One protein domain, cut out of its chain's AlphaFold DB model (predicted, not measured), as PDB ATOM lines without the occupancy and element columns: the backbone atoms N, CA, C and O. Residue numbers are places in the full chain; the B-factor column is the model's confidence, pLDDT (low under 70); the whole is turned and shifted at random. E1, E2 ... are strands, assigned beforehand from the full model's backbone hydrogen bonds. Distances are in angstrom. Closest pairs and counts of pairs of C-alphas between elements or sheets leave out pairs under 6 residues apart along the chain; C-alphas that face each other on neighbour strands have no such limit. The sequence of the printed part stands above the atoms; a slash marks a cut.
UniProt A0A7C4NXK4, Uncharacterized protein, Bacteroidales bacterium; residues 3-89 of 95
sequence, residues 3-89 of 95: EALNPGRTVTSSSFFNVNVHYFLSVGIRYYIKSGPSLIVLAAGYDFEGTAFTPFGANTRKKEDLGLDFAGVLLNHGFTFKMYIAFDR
ATOM      1  N   GLU A   3     193.175 233.185 179.103       58.22
ATOM      2  CA  GLU A   3     194.484 233.523 179.708       58.22
ATOM      3  C   GLU A   3     194.394 234.706 180.685       58.22
ATOM      4  O   GLU A   3     195.053 234.722 181.717       58.22
ATOM      5  N   ALA A   4     193.507 235.669 180.411       65.25
ATOM      6  CA  ALA A   4     193.240 236.792 181.315       65.25
ATOM      7  C   ALA A   4     192.578 236.343 182.634       65.25
ATOM      8  O   ALA A   4     192.730 237.005 183.654       65.25
ATOM      9  N   LEU A   5     191.861 235.212 182.613       68.00
ATOM     10  CA  LEU A   5     191.245 234.589 183.788       68.00
ATOM     11  C   LEU A   5     192.169 233.566 184.478       68.00
ATOM     12  O   LEU A   5     191.860 233.129 185.582       68.00
ATOM     13  N   ASN A   6     193.294 233.184 183.857       68.50
ATOM     14  CA  ASN A   6     194.247 232.196 184.377       68.50
ATOM     15  C   ASN A   6     195.696 232.692 184.194       68.50
ATOM     16  O   ASN A   6     196.379 232.271 183.254       68.50
ATOM     17  N   PRO A   7     196.181 233.578 185.085       73.12
ATOM     18  CA  PRO A   7     197.511 234.171 184.977       73.12
ATOM     19  C   PRO A   7     198.617 233.107 184.954       73.12
ATOM     20  O   PRO A   7     198.631 232.198 185.784       73.12
ATOM     21  N   GLY A   8     199.561 233.232 184.018       70.25
ATOM     22  CA  GLY A   8     200.701 232.315 183.885       70.25
ATOM     23  C   GLY A   8     200.413 231.024 183.113       70.25
ATOM     24  O   GLY A   8     201.279 230.155 183.062       70.25
ATOM     25  N   ARG A   9     199.227 230.894 182.506       67.56
ATOM     26  CA  ARG A   9     198.879 229.778 181.621       67.56
ATOM     27  C   ARG A   9     198.626 230.251 180.197       67.56
ATOM     28  O   ARG A   9     198.041 231.312 179.991       67.56
ATOM     29  N   THR A  10     199.038 229.439 179.233       66.81
ATOM     30  CA  THR A  10     198.946 229.739 177.797       66.81
ATOM     31  C   THR A  10     197.994 228.776 177.104       66.81
ATOM     32  O   THR A  10     197.986 227.583 177.407       66.81
ATOM     33  N   VAL A  11     197.186 229.259 176.162       63.25
ATOM     34  CA  VAL A  11     196.345 228.379 175.335       63.25
ATOM     35  C   VAL A  11     197.245 227.548 174.421       63.25
ATOM     36  O   VAL A  11     198.110 228.081 173.734       63.25
ATOM     37  N   THR A  12     197.043 226.227 174.420       62.16
ATOM     38  CA  THR A  12     197.999 225.258 173.845       62.16
ATOM     39  C   THR A  12     198.224 225.400 172.331       62.16
ATOM     40  O   THR A  12     199.246 224.946 171.820       62.16
ATOM     41  N   SER A  13     197.290 226.003 171.584       60.94
ATOM     42  CA  SER A  13     197.434 226.184 170.136       60.94
ATOM     43  C   SER A  13     196.551 227.310 169.591       60.94
ATOM     44  O   SER A  13     195.369 227.395 169.922       60.94
ATOM     45  N   SER A  14     197.109 228.128 168.690       58.75
ATOM     46  CA  SER A  14     196.366 229.061 167.827       58.75
ATOM     47  C   SER A  14     195.737 228.378 166.606       58.75
ATOM     48  O   SER A  14     194.908 228.981 165.929       58.75
ATOM     49  N   SER A  15     196.125 227.128 166.328       57.22
ATOM     50  CA  SER A  15     195.649 226.330 165.199       57.22
ATOM     51  C   SER A  15     195.025 225.034 165.715       57.22
ATOM     52  O   SER A  15     195.713 224.106 166.148       57.22
ATOM     53  N   PHE A  16     193.700 224.998 165.720       67.81
ATOM     54  CA  PHE A  16     192.890 223.831 166.049       67.81
ATOM     55  C   PHE A  16     191.849 223.651 164.947       67.81
ATOM     56  O   PHE A  16     191.457 224.619 164.293       67.81
ATOM     57  N   PHE A  17     191.383 222.422 164.741       69.50
ATOM     58  CA  PHE A  17     190.225 222.171 163.890       69.50
ATOM     59  C   PHE A  17     189.197 221.356 164.667       69.50
ATOM     60  O   PHE A  17     189.544 220.488 165.468       69.50
ATOM     61  N   ASN A  18     187.922 221.668 164.468       73.31
ATOM     62  CA  ASN A  18     186.820 220.947 165.088       73.31
ATOM     63  C   ASN A  18     186.137 220.112 164.009       73.31
ATOM     64  O   ASN A  18     185.774 220.642 162.958       73.31
ATOM     65  N   VAL A  19     186.002 218.810 164.254       74.62
ATOM     66  CA  VAL A  19     185.195 217.950 163.392       74.62
ATOM     67  C   VAL A  19     183.795 217.898 163.968       74.62
ATOM     68  O   VAL A  19     183.597 217.546 165.133       74.62
ATOM     69  N   ASN A  20     182.833 218.230 163.115       81.31
ATOM     70  CA  ASN A  20     181.422 218.141 163.412       81.31
ATOM     71  C   ASN A  20     180.809 216.963 162.657       81.31
ATOM     72  O   ASN A  20     180.963 216.861 161.440       81.31
ATOM     73  N   VAL A  21     180.111 216.092 163.378       83.50
ATOM     74  CA  VAL A  21     179.278 215.052 162.775       83.50
ATOM     75  C   VAL A  21     177.831 215.361 163.119       83.50
ATOM     76  O   VAL A  21     177.474 215.431 164.295       83.50
ATOM     77  N   HIS A  22     177.015 215.553 162.086       88.81
ATOM     78  CA  HIS A  22     175.595 215.862 162.195       88.81
ATOM     79  C   HIS A  22     174.773 214.714 161.617       88.81
ATOM     80  O   HIS A  22     174.958 214.325 160.463       88.81
ATOM     81  N   TYR A  23     173.884 214.159 162.433       86.12
ATOM     82  CA  TYR A  23     172.915 213.152 162.033       86.12
ATOM     83  C   TYR A  23     171.513 213.714 162.195       86.12
ATOM     84  O   TYR A  23     171.158 214.252 163.242       86.12
ATOM     85  N   PHE A  24     170.698 213.520 161.165       87.00
ATOM     86  CA  PHE A  24     169.305 213.927 161.160       87.00
ATOM     87  C   PHE A  24     168.437 212.769 160.674       87.00
ATOM     88  O   PHE A  24     168.603 212.278 159.556       87.00
ATOM     89  N   LEU A  25     167.501 212.344 161.517       87.00
ATOM     90  CA  LEU A  25     166.492 211.345 161.204       87.00
ATOM     91  C   LEU A  25     165.113 211.960 161.431       87.00
ATOM     92  O   LEU A  25     164.813 212.454 162.509       87.00
ATOM     93  N   SER A  26     164.260 211.899 160.415       86.88
ATOM     94  CA  SER A  26     162.882 212.382 160.489       86.88
ATOM     95  C   SER A  26     161.948 211.261 160.079       86.88
ATOM     96  O   SER A  26     162.093 210.697 158.992       86.88
ATOM     97  N   VAL A  27     161.000 210.929 160.950       90.12
ATOM     98  CA  VAL A  27     159.970 209.925 160.679       90.12
ATOM     99  C   VAL A  27     158.613 210.590 160.804       90.12
ATOM    100  O   VAL A  27     158.280 211.165 161.837       90.12
ATOM    101  N   GLY A  28     157.810 210.519 159.750       91.25
ATOM    102  CA  GLY A  28     156.527 211.200 159.729       91.25
ATOM    103  C   GLY A  28     155.709 210.919 158.485       91.25
ATOM    104  O   GLY A  28     156.114 210.177 157.590       91.25
ATOM    105  N   ILE A  29     154.544 211.551 158.442       91.88
ATOM    106  CA  ILE A  29     153.623 211.493 157.317       91.88
ATOM    107  C   ILE A  29     153.859 212.725 156.455       91.88
ATOM    108  O   ILE A  29     153.979 213.847 156.954       91.88
ATOM    109  N   ARG A  30     153.903 212.509 155.143       92.81
ATOM    110  CA  ARG A  30     153.957 213.572 154.147       92.81
ATOM    111  C   ARG A  30     152.699 213.523 153.299       92.81
ATOM    112  O   ARG A  30     152.361 212.478 152.753       92.81
ATOM    113  N   TYR A  31     152.044 214.665 153.163       92.31
ATOM    114  CA  TYR A  31     150.894 214.846 152.295       92.31
ATOM    115  C   TYR A  31     151.182 215.960 151.297       92.31
ATOM    116  O   TYR A  31     151.732 216.998 151.666       92.31
ATOM    117  N   TYR A  32     150.834 215.745 150.031       92.19
ATOM    118  CA  TYR A  32     151.017 216.744 148.988       92.19
ATOM    119  C   TYR A  32     149.673 217.137 148.385       92.19
ATOM    120  O   TYR A  32     148.817 216.298 148.115       92.19
ATOM    121  N   ILE A  33     149.507 218.434 148.154       91.31
ATOM    122  CA  ILE A  33     148.363 219.024 147.473       91.31
ATOM    123  C   ILE A  33     148.923 219.735 146.248       91.31
ATOM    124  O   ILE A  33     149.618 220.743 146.370       91.31
ATOM    125  N   LYS A  34     148.640 219.195 145.061       88.19
ATOM    126  CA  LYS A  34     148.927 219.872 143.795       88.19
ATOM    127  C   LYS A  34     147.665 220.603 143.346       88.19
ATOM    128  O   LYS A  34     146.621 219.975 143.197       88.19
ATOM    129  N   SER A  35     147.766 221.908 143.111       84.75
ATOM    130  CA  SER A  35     146.678 222.723 142.563       84.75
ATOM    131  C   SER A  35     147.229 223.692 141.522       84.75
ATOM    132  O   SER A  35     147.918 224.660 141.852       84.75
ATOM    133  N   GLY A  36     146.965 223.402 140.248       85.31
ATOM    134  CA  GLY A  36     147.479 224.162 139.110       85.31
ATOM    135  C   GLY A  36     149.006 224.354 139.161       85.31
ATOM    136  O   GLY A  36     149.732 223.357 139.214       85.31
ATOM    137  N   PRO A  37     149.510 225.606 139.196       87.81
ATOM    138  CA  PRO A  37     150.941 225.900 139.278       87.81
ATOM    139  C   PRO A  37     151.513 225.795 140.702       87.81
ATOM    140  O   PRO A  37     152.681 226.105 140.906       87.81
ATOM    141  N   SER A  38     150.708 225.423 141.701       88.06
ATOM    142  CA  SER A  38     151.131 225.343 143.103       88.06
ATOM    143  C   SER A  38     151.248 223.900 143.587       88.06
ATOM    144  O   SER A  38     150.422 223.040 143.263       88.06
ATOM    145  N   LEU A  39     152.279 223.645 144.389       90.75
ATOM    146  CA  LEU A  39     152.482 222.408 145.130       90.75
ATOM    147  C   LEU A  39     152.687 222.758 146.601       90.75
ATOM    148  O   LEU A  39     153.643 223.446 146.959       90.75
ATOM    149  N   ILE A  40     151.796 222.262 147.449       91.06
ATOM    150  CA  ILE A  40     151.898 222.383 148.899       91.06
ATOM    151  C   ILE A  40     152.260 221.008 149.444       91.06
ATOM    152  O   ILE A  40     151.560 220.032 149.183       91.06
ATOM    153  N   VAL A  41     153.342 220.923 150.208       91.75
ATOM    154  CA  VAL A  41     153.756 219.705 150.904       91.75
ATOM    155  C   VAL A  41     153.657 219.955 152.399       91.75
ATOM    156  O   VAL A  41     154.375 220.787 152.950       91.75
ATOM    157  N   LEU A  42     152.770 219.215 153.052       92.44
ATOM    158  CA  LEU A  42     152.644 219.166 154.499       92.44
ATOM    159  C   LEU A  42     153.408 217.947 155.001       92.44
ATOM    160  O   LEU A  42     153.234 216.842 154.488       92.44
ATOM    161  N   ALA A  43     154.259 218.137 155.998       91.50
ATOM    162  CA  ALA A  43     154.959 217.056 156.667       91.50
ATOM    163  C   ALA A  43     154.788 217.214 158.175       91.50
ATOM    164  O   ALA A  43     155.090 218.270 158.728       91.50
ATOM    165  N   ALA A  44     154.298 216.169 158.828       93.44
ATOM    166  CA  ALA A  44     154.174 216.108 160.275       93.44
ATOM    167  C   ALA A  44     154.873 214.844 160.760       93.44
ATOM    168  O   ALA A  44     154.650 213.763 160.209       93.44
ATOM    169  N   GLY A  45     155.728 214.965 161.764       92.69
ATOM    170  CA  GLY A  45     156.535 213.842 162.204       92.69
ATOM    171  C   GLY A  45     157.269 214.098 163.500       92.69
ATOM    172  O   GLY A  45     157.042 215.095 164.183       92.69
ATOM    173  N   TYR A  46     158.142 213.159 163.821       92.19
ATOM    174  CA  TYR A  46     159.090 213.252 164.907       92.19
ATOM    175  C   TYR A  46     160.492 213.342 164.313       92.19
ATOM    176  O   TYR A  46     160.909 212.473 163.541       92.19
ATOM    177  N   ASP A  47     161.201 214.404 164.667       91.44
ATOM    178  CA  ASP A  47     162.580 214.621 164.265       91.44
ATOM    179  C   ASP A  47     163.506 214.205 165.405       91.44
ATOM    180  O   ASP A  47     163.223 214.445 166.580       91.44
ATOM    181  N   PHE A  48     164.616 213.578 165.039       90.75
ATOM    182  CA  PHE A  48     165.727 213.245 165.911       90.75
ATOM    183  C   PHE A  48     167.006 213.763 165.260       90.75
ATOM    184  O   PHE A  48     167.385 213.351 164.164       90.75
ATOM    185  N   GLU A  49     167.663 214.689 165.934       89.12
ATOM    186  CA  GLU A  49     168.857 215.369 165.466       89.12
ATOM    187  C   GLU A  49     169.956 215.193 166.507       89.12
ATOM    188  O   GLU A  49     169.768 215.448 167.696       89.12
ATOM    189  N   GLY A  50     171.111 214.724 166.060       88.69
ATOM    190  CA  GLY A  50     172.271 214.508 166.902       88.69
ATOM    191  C   GLY A  50     173.474 215.187 166.288       88.69
ATOM    192  O   GLY A  50     173.799 214.948 165.130       88.69
ATOM    193  N   THR A  51     174.150 216.019 167.066       88.44
ATOM    194  CA  THR A  51     175.395 216.652 166.648       88.44
ATOM    195  C   THR A  51     176.488 216.337 167.647       88.44
ATOM    196  O   THR A  51     176.324 216.581 168.838       88.44
ATOM    197  N   ALA A  52     177.613 215.820 167.164       85.19
ATOM    198  CA  ALA A  52     178.813 215.616 167.959       85.19
ATOM    199  C   ALA A  52     179.922 216.551 167.476       85.19
ATOM    200  O   ALA A  52     180.153 216.694 166.272       85.19
ATOM    201  N   PHE A  53     180.614 217.173 168.425       84.88
ATOM    202  CA  PHE A  53     181.750 218.056 168.181       84.88
ATOM    203  C   PHE A  53     182.963 217.444 168.860       84.88
ATOM    204  O   PHE A  53     182.913 217.130 170.052       84.88
ATOM    205  N   THR A  54     184.048 217.279 168.112       78.50
ATOM    206  CA  THR A  54     185.318 216.818 168.670       78.50
ATOM    207  C   THR A  54     186.448 217.742 168.209       78.50
ATOM    208  O   THR A  54     186.717 217.851 167.006       78.50
ATOM    209  N   PRO A  55     187.110 218.458 169.136       73.44
ATOM    210  CA  PRO A  55     188.254 219.288 168.799       73.44
ATOM    211  C   PRO A  55     189.509 218.422 168.624       73.44
ATOM    212  O   PRO A  55     189.859 217.626 169.492       73.44
ATOM    213  N   PHE A  56     190.227 218.604 167.516       69.06
ATOM    214  CA  PHE A  56     191.537 217.998 167.277       69.06
ATOM    215  C   PHE A  56     192.636 219.065 167.355       69.06
ATOM    216  O   PHE A  56     192.504 220.170 166.828       69.06
ATOM    217  N   GLY A  57     193.742 218.727 168.025       63.34
ATOM    218  CA  GLY A  57     194.883 219.635 168.209       63.34
ATOM    219  C   GLY A  57     194.763 220.605 169.393       63.34
ATOM    220  O   GLY A  57     195.654 221.423 169.583       63.34
ATOM    221  N   ALA A  58     193.711 220.486 170.213       58.53
ATOM    222  CA  ALA A  58     193.462 221.325 171.394       58.53
ATOM    223  C   ALA A  58     193.894 220.688 172.739       58.53
ATOM    224  O   ALA A  58     193.526 221.187 173.803       58.53
ATOM    225  N   ASN A  59     194.656 219.589 172.701       60.34
ATOM    226  CA  ASN A  59     195.069 218.847 173.897       60.34
ATOM    227  C   ASN A  59     196.230 219.536 174.618       60.34
ATOM    228  O   ASN A  59     197.276 219.774 174.013       60.34
ATOM    229  N   THR A  60     196.069 219.771 175.921       59.44
ATOM    230  CA  THR A  60     197.135 220.263 176.799       59.44
ATOM    231  C   THR A  60     198.299 219.278 176.816       59.44
ATOM    232  O   THR A  60     198.113 218.078 177.028       59.44
ATOM    233  N   ARG A  61     199.518 219.761 176.560       64.19
ATOM    234  CA  ARG A  61     200.727 218.920 176.603       64.19
ATOM    235  C   ARG A  61     201.475 219.076 177.921       64.19
ATOM    236  O   ARG A  61     202.175 218.156 178.335       64.19
ATOM    237  N   LYS A  62     201.327 220.229 178.573       60.47
ATOM    238  CA  LYS A  62     201.931 220.567 179.862       60.47
ATOM    239  C   LYS A  62     200.869 221.046 180.853       60.47
ATOM    240  O   LYS A  62     199.763 221.416 180.471       60.47
ATOM    241  N   LYS A  63     201.204 221.040 182.146       59.81
ATOM    242  CA  LYS A  63     200.284 221.421 183.236       59.81
ATOM    243  C   LYS A  63     199.894 222.906 183.182       59.81
ATOM    244  O   LYS A  63     198.870 223.302 183.736       59.81
ATOM    245  N   GLU A  64     200.716 223.710 182.520       59.91
ATOM    246  CA  GLU A  64     200.539 225.146 182.326       59.91
ATOM    247  C   GLU A  64     199.683 225.477 181.093       59.91
ATOM    248  O   GLU A  64     199.315 226.635 180.901       59.91
ATOM    249  N   ASP A  65     199.336 224.477 180.277       60.81
ATOM    250  CA  ASP A  65     198.540 224.682 179.076       60.81
ATOM    251  C   ASP A  65     197.043 224.733 179.401       60.81
ATOM    252  O   ASP A  65     196.515 223.924 180.168       60.81
ATOM    253  N   LEU A  66     196.334 225.662 178.767       59.50
ATOM    254  CA  LEU A  66     194.874 225.687 178.737       59.50
ATOM    255  C   LEU A  66     194.398 224.977 177.470       59.50
ATOM    256  O   LEU A  66     194.715 225.392 176.351       59.50
ATOM    257  N   GLY A  67     193.653 223.889 177.659       62.00
ATOM    258  CA  GLY A  67     192.987 223.161 176.585       62.00
ATOM    259  C   GLY A  67     191.673 223.832 176.219       62.00
ATOM    260  O   GLY A  67     191.077 224.540 177.032       62.00
ATOM    261  N   LEU A  68     191.218 223.607 174.990       62.44
ATOM    262  CA  LEU A  68     189.885 224.024 174.571       62.44
ATOM    263  C   LEU A  68     188.947 222.823 174.672       62.44
ATOM    264  O   LEU A  68     189.039 221.898 173.867       62.44
ATOM    265  N   ASP A  69     188.045 222.851 175.649       61.28
ATOM    266  CA  ASP A  69     187.048 221.799 175.848       61.28
ATOM    267  C   ASP A  69     185.760 222.140 175.083       61.28
ATOM    268  O   ASP A  69     184.742 222.537 175.646       61.28
ATOM    269  N   PHE A  70     185.841 222.075 173.751       66.00
ATOM    270  CA  PHE A  70     184.678 222.164 172.855       66.00
ATOM    271  C   PHE A  70     184.223 220.771 172.402       66.00
ATOM    272  O   PHE A  70     183.825 220.587 171.247       66.00
ATOM    273  N   ALA A  71     184.343 219.779 173.286       68.94
ATOM    274  CA  ALA A  71     183.822 218.442 173.069       68.94
ATOM    275  C   ALA A  71     182.396 218.361 173.618       68.94
ATOM    276  O   ALA A  71     182.121 218.754 174.749       68.94
ATOM    277  N   GLY A  72     181.467 217.860 172.812       75.44
ATOM    278  CA  GLY A  72     180.081 217.786 173.244       75.44
ATOM    279  C   GLY A  72     179.205 216.993 172.300       75.44
ATOM    280  O   GLY A  72     179.522 216.815 171.123       75.44
ATOM    281  N   VAL A  73     178.082 216.537 172.842       80.88
ATOM    282  CA  VAL A  73     176.994 215.944 172.075       80.88
ATOM    283  C   VAL A  73     175.742 216.763 172.352       80.88
ATOM    284  O   VAL A  73     175.355 216.944 173.504       80.88
ATOM    285  N   LEU A  74     175.123 217.267 171.293       83.75
ATOM    286  CA  LEU A  74     173.800 217.872 171.329       83.75
ATOM    287  C   LEU A  74     172.824 216.867 170.737       83.75
ATOM    288  O   LEU A  74     172.993 216.426 169.602       83.75
ATOM    289  N   LEU A  75     171.813 216.507 171.516       88.69
ATOM    290  CA  LEU A  75     170.690 215.700 171.064       88.69
ATOM    291  C   LEU A  75     169.451 216.581 171.121       88.69
ATOM    292  O   LEU A  75     169.140 217.151 172.166       88.69
ATOM    293  N   ASN A  76     168.763 216.692 169.998       87.12
ATOM    294  CA  ASN A  76     167.492 217.375 169.892       87.12
ATOM    295  C   ASN A  76     166.467 216.403 169.317       87.12
ATOM    296  O   ASN A  76     166.752 215.654 168.384       87.12
ATOM    297  N   HIS A  77     165.272 216.389 169.887       91.56
ATOM    298  CA  HIS A  77     164.197 215.550 169.395       91.56
ATOM    299  C   HIS A  77     162.850 216.196 169.666       91.56
ATOM    300  O   HIS A  77     162.650 216.852 170.690       91.56
ATOM    301  N   GLY A  78     161.891 215.984 168.778       92.44
ATOM    302  CA  GLY A  78     160.564 216.526 169.001       92.44
ATOM    303  C   GLY A  78     159.624 216.360 167.832       92.44
ATOM    304  O   GLY A  78     160.007 215.960 166.734       92.44
ATOM    305  N   PHE A  79     158.365 216.699 168.088       92.94
ATOM    306  CA  PHE A  79     157.358 216.756 167.045       92.94
ATOM    307  C   PHE A  79     157.576 217.991 166.181       92.94
ATOM    308  O   PHE A  79     157.687 219.106 166.693       92.94
ATOM    309  N   THR A  80     157.606 217.793 164.869       90.25
ATOM    310  CA  THR A  80     157.751 218.877 163.906       90.25
ATOM    311  C   THR A  80     156.612 218.870 162.906       90.25
ATOM    312  O   THR A  80     156.107 217.831 162.475       90.25
ATOM    313  N   PHE A  81     156.197 220.079 162.543       91.81
ATOM    314  CA  PHE A  81     155.264 220.339 161.465       91.81
ATOM    315  C   PHE A  81     155.951 221.274 160.475       91.81
ATOM    316  O   PHE A  81     156.408 222.355 160.844       91.81
ATOM    317  N   LYS A  82     156.063 220.836 159.222       90.94
ATOM    318  CA  LYS A  82     156.734 221.557 158.139       90.94
ATOM    319  C   LYS A  82     155.754 221.735 156.990       90.94
ATOM    320  O   LYS A  82     155.097 220.784 156.568       90.94
ATOM    321  N   MET A  83     155.683 222.953 156.467       92.50
ATOM    322  CA  MET A  83     154.895 223.291 155.288       92.50
ATOM    323  C   MET A  83     155.835 223.857 154.231       92.50
ATOM    324  O   MET A  83     156.464 224.891 154.444       92.50
ATOM    325  N   TYR A  84     155.925 223.171 153.098       91.56
ATOM    326  CA  TYR A  84     156.673 223.625 151.935       91.56
ATOM    327  C   TYR A  84     155.683 224.069 150.871       91.56
ATOM    328  O   TYR A  84     154.747 223.340 150.548       91.56
ATOM    329  N   ILE A  85     155.894 225.260 150.326       91.69
ATOM    330  CA  ILE A  85     155.058 225.818 149.268       91.69
ATOM    331  C   ILE A  85     155.974 226.103 148.084       91.69
ATOM    332  O   ILE A  85     156.948 226.840 148.216       91.69
ATOM    333  N   ALA A  86     155.667 225.503 146.940       91.12
ATOM    334  CA  ALA A  86     156.372 225.732 145.690       91.12
ATOM    335  C   ALA A  86     155.389 226.177 144.605       91.12
ATOM    336  O   ALA A  86     154.249 225.712 144.556       91.12
ATOM    337  N   PHE A  87     155.855 227.062 143.726       89.62
ATOM    338  CA  PHE A  87     155.093 227.562 142.588       89.62
ATOM    339  C   PHE A  87     155.922 227.408 141.311       89.62
ATOM    340  O   PHE A  87     157.019 227.955 141.224       89.62
ATOM    341  N   ASP A  88     155.392 226.710 140.310       84.00
ATOM    342  CA  ASP A  88     155.962 226.652 138.964       84.00
ATOM    343  C   ASP A  88     154.832 226.733 137.932       84.00
ATOM    344  O   ASP A  88     153.922 225.902 137.897       84.00
ATOM    345  N   ARG A  89     154.894 227.754 137.065       74.56
ATOM    346  CA  ARG A  89     153.895 227.980 136.008       74.56
ATOM    347  C   ARG A  89     153.859 226.826 135.003       74.56
ATOM    348  O   ARG A  89     152.785 226.548 134.482       74.56
TER     349      ARG A  89
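What this domain is: This is residues 3 to 89 of the 95 residues of an uncharacterized protein of Bacteroidales bacterium (UniProt A0A7C4NXK4). A long, narrow ribbon of three antiparallel strands is folded once across its width, near residues 29, 45 and 79, into a wide V. The tight turn between E1 and E2 tips one arm, and the unnamed stretches 3 to 16 and 57 to 71 gather loosely at the end of the other arm. The printed part has 87 residues, with no named helix and three named strands, E1, E2, E3 along the chain and E1 - E2 - E3 across the sheet, an all-strand domain. It is extended, with a radius of gyration of the C-alphas of 22.6 A and spans of 69 by 27 by 21 A.

Where its parts are: Find C-alpha 17 at (190.225, 222.171, 163.890); from there E1, residues 17 to 35, runs 48.5 A to C-alpha 35 at (146.678, 222.723, 142.563). E2, residues 38 to 56, covers 47.7 A from first to last C-alpha. E3, residues 72 to 87, covers 40.7 A and ends at C-alpha 87, at (155.093, 227.562, 142.588).

How they stand to each other: Begin with E2, the inner strand of the twisted sheet; E1 and E3 are its edge strands. The three strands form a meander, each the antiparallel neighbour of the one before. E1 and E2 are a hairpin, with 171 degrees between their directions; look at C-alphas 28 and 45, which face each other at 3.6 A. Across this pair, N 23 and O 50 are within hydrogen-bond range at 2.8 A, and so are N 35 and O 38 at 2.9 A. E2 and E3 are also a hairpin, with 155 degrees between their directions; C-alphas 48 and 77 face each other at 4.4 A. Here N 43 and O 82 are within hydrogen-bond range at 2.8 A, as are N 53 and O 72 at 2.9 A. Look next for the bends: E1 bends by 73 degrees at residue 29, E2 by 75 degrees at residue 45 and E3 by 74 degrees at residue 79. Outside the named strands, residues 10 to 11 pair with residues 65 to 66, parallel.

The domain as a whole: The two C-alphas farthest apart are those of Gly 8 and Gly 36, 70.0 A. The printed part runs from residue 3 to residue 89 without a cut. The link from E1 to E2 has 2 residues and is tight; the link from E2 to E3 has 15 residues and is long. The mean pLDDT of the printed part is 79.1, and you will find values under 70 at residues 3 to 6, 9 to 17 and 56 to 71.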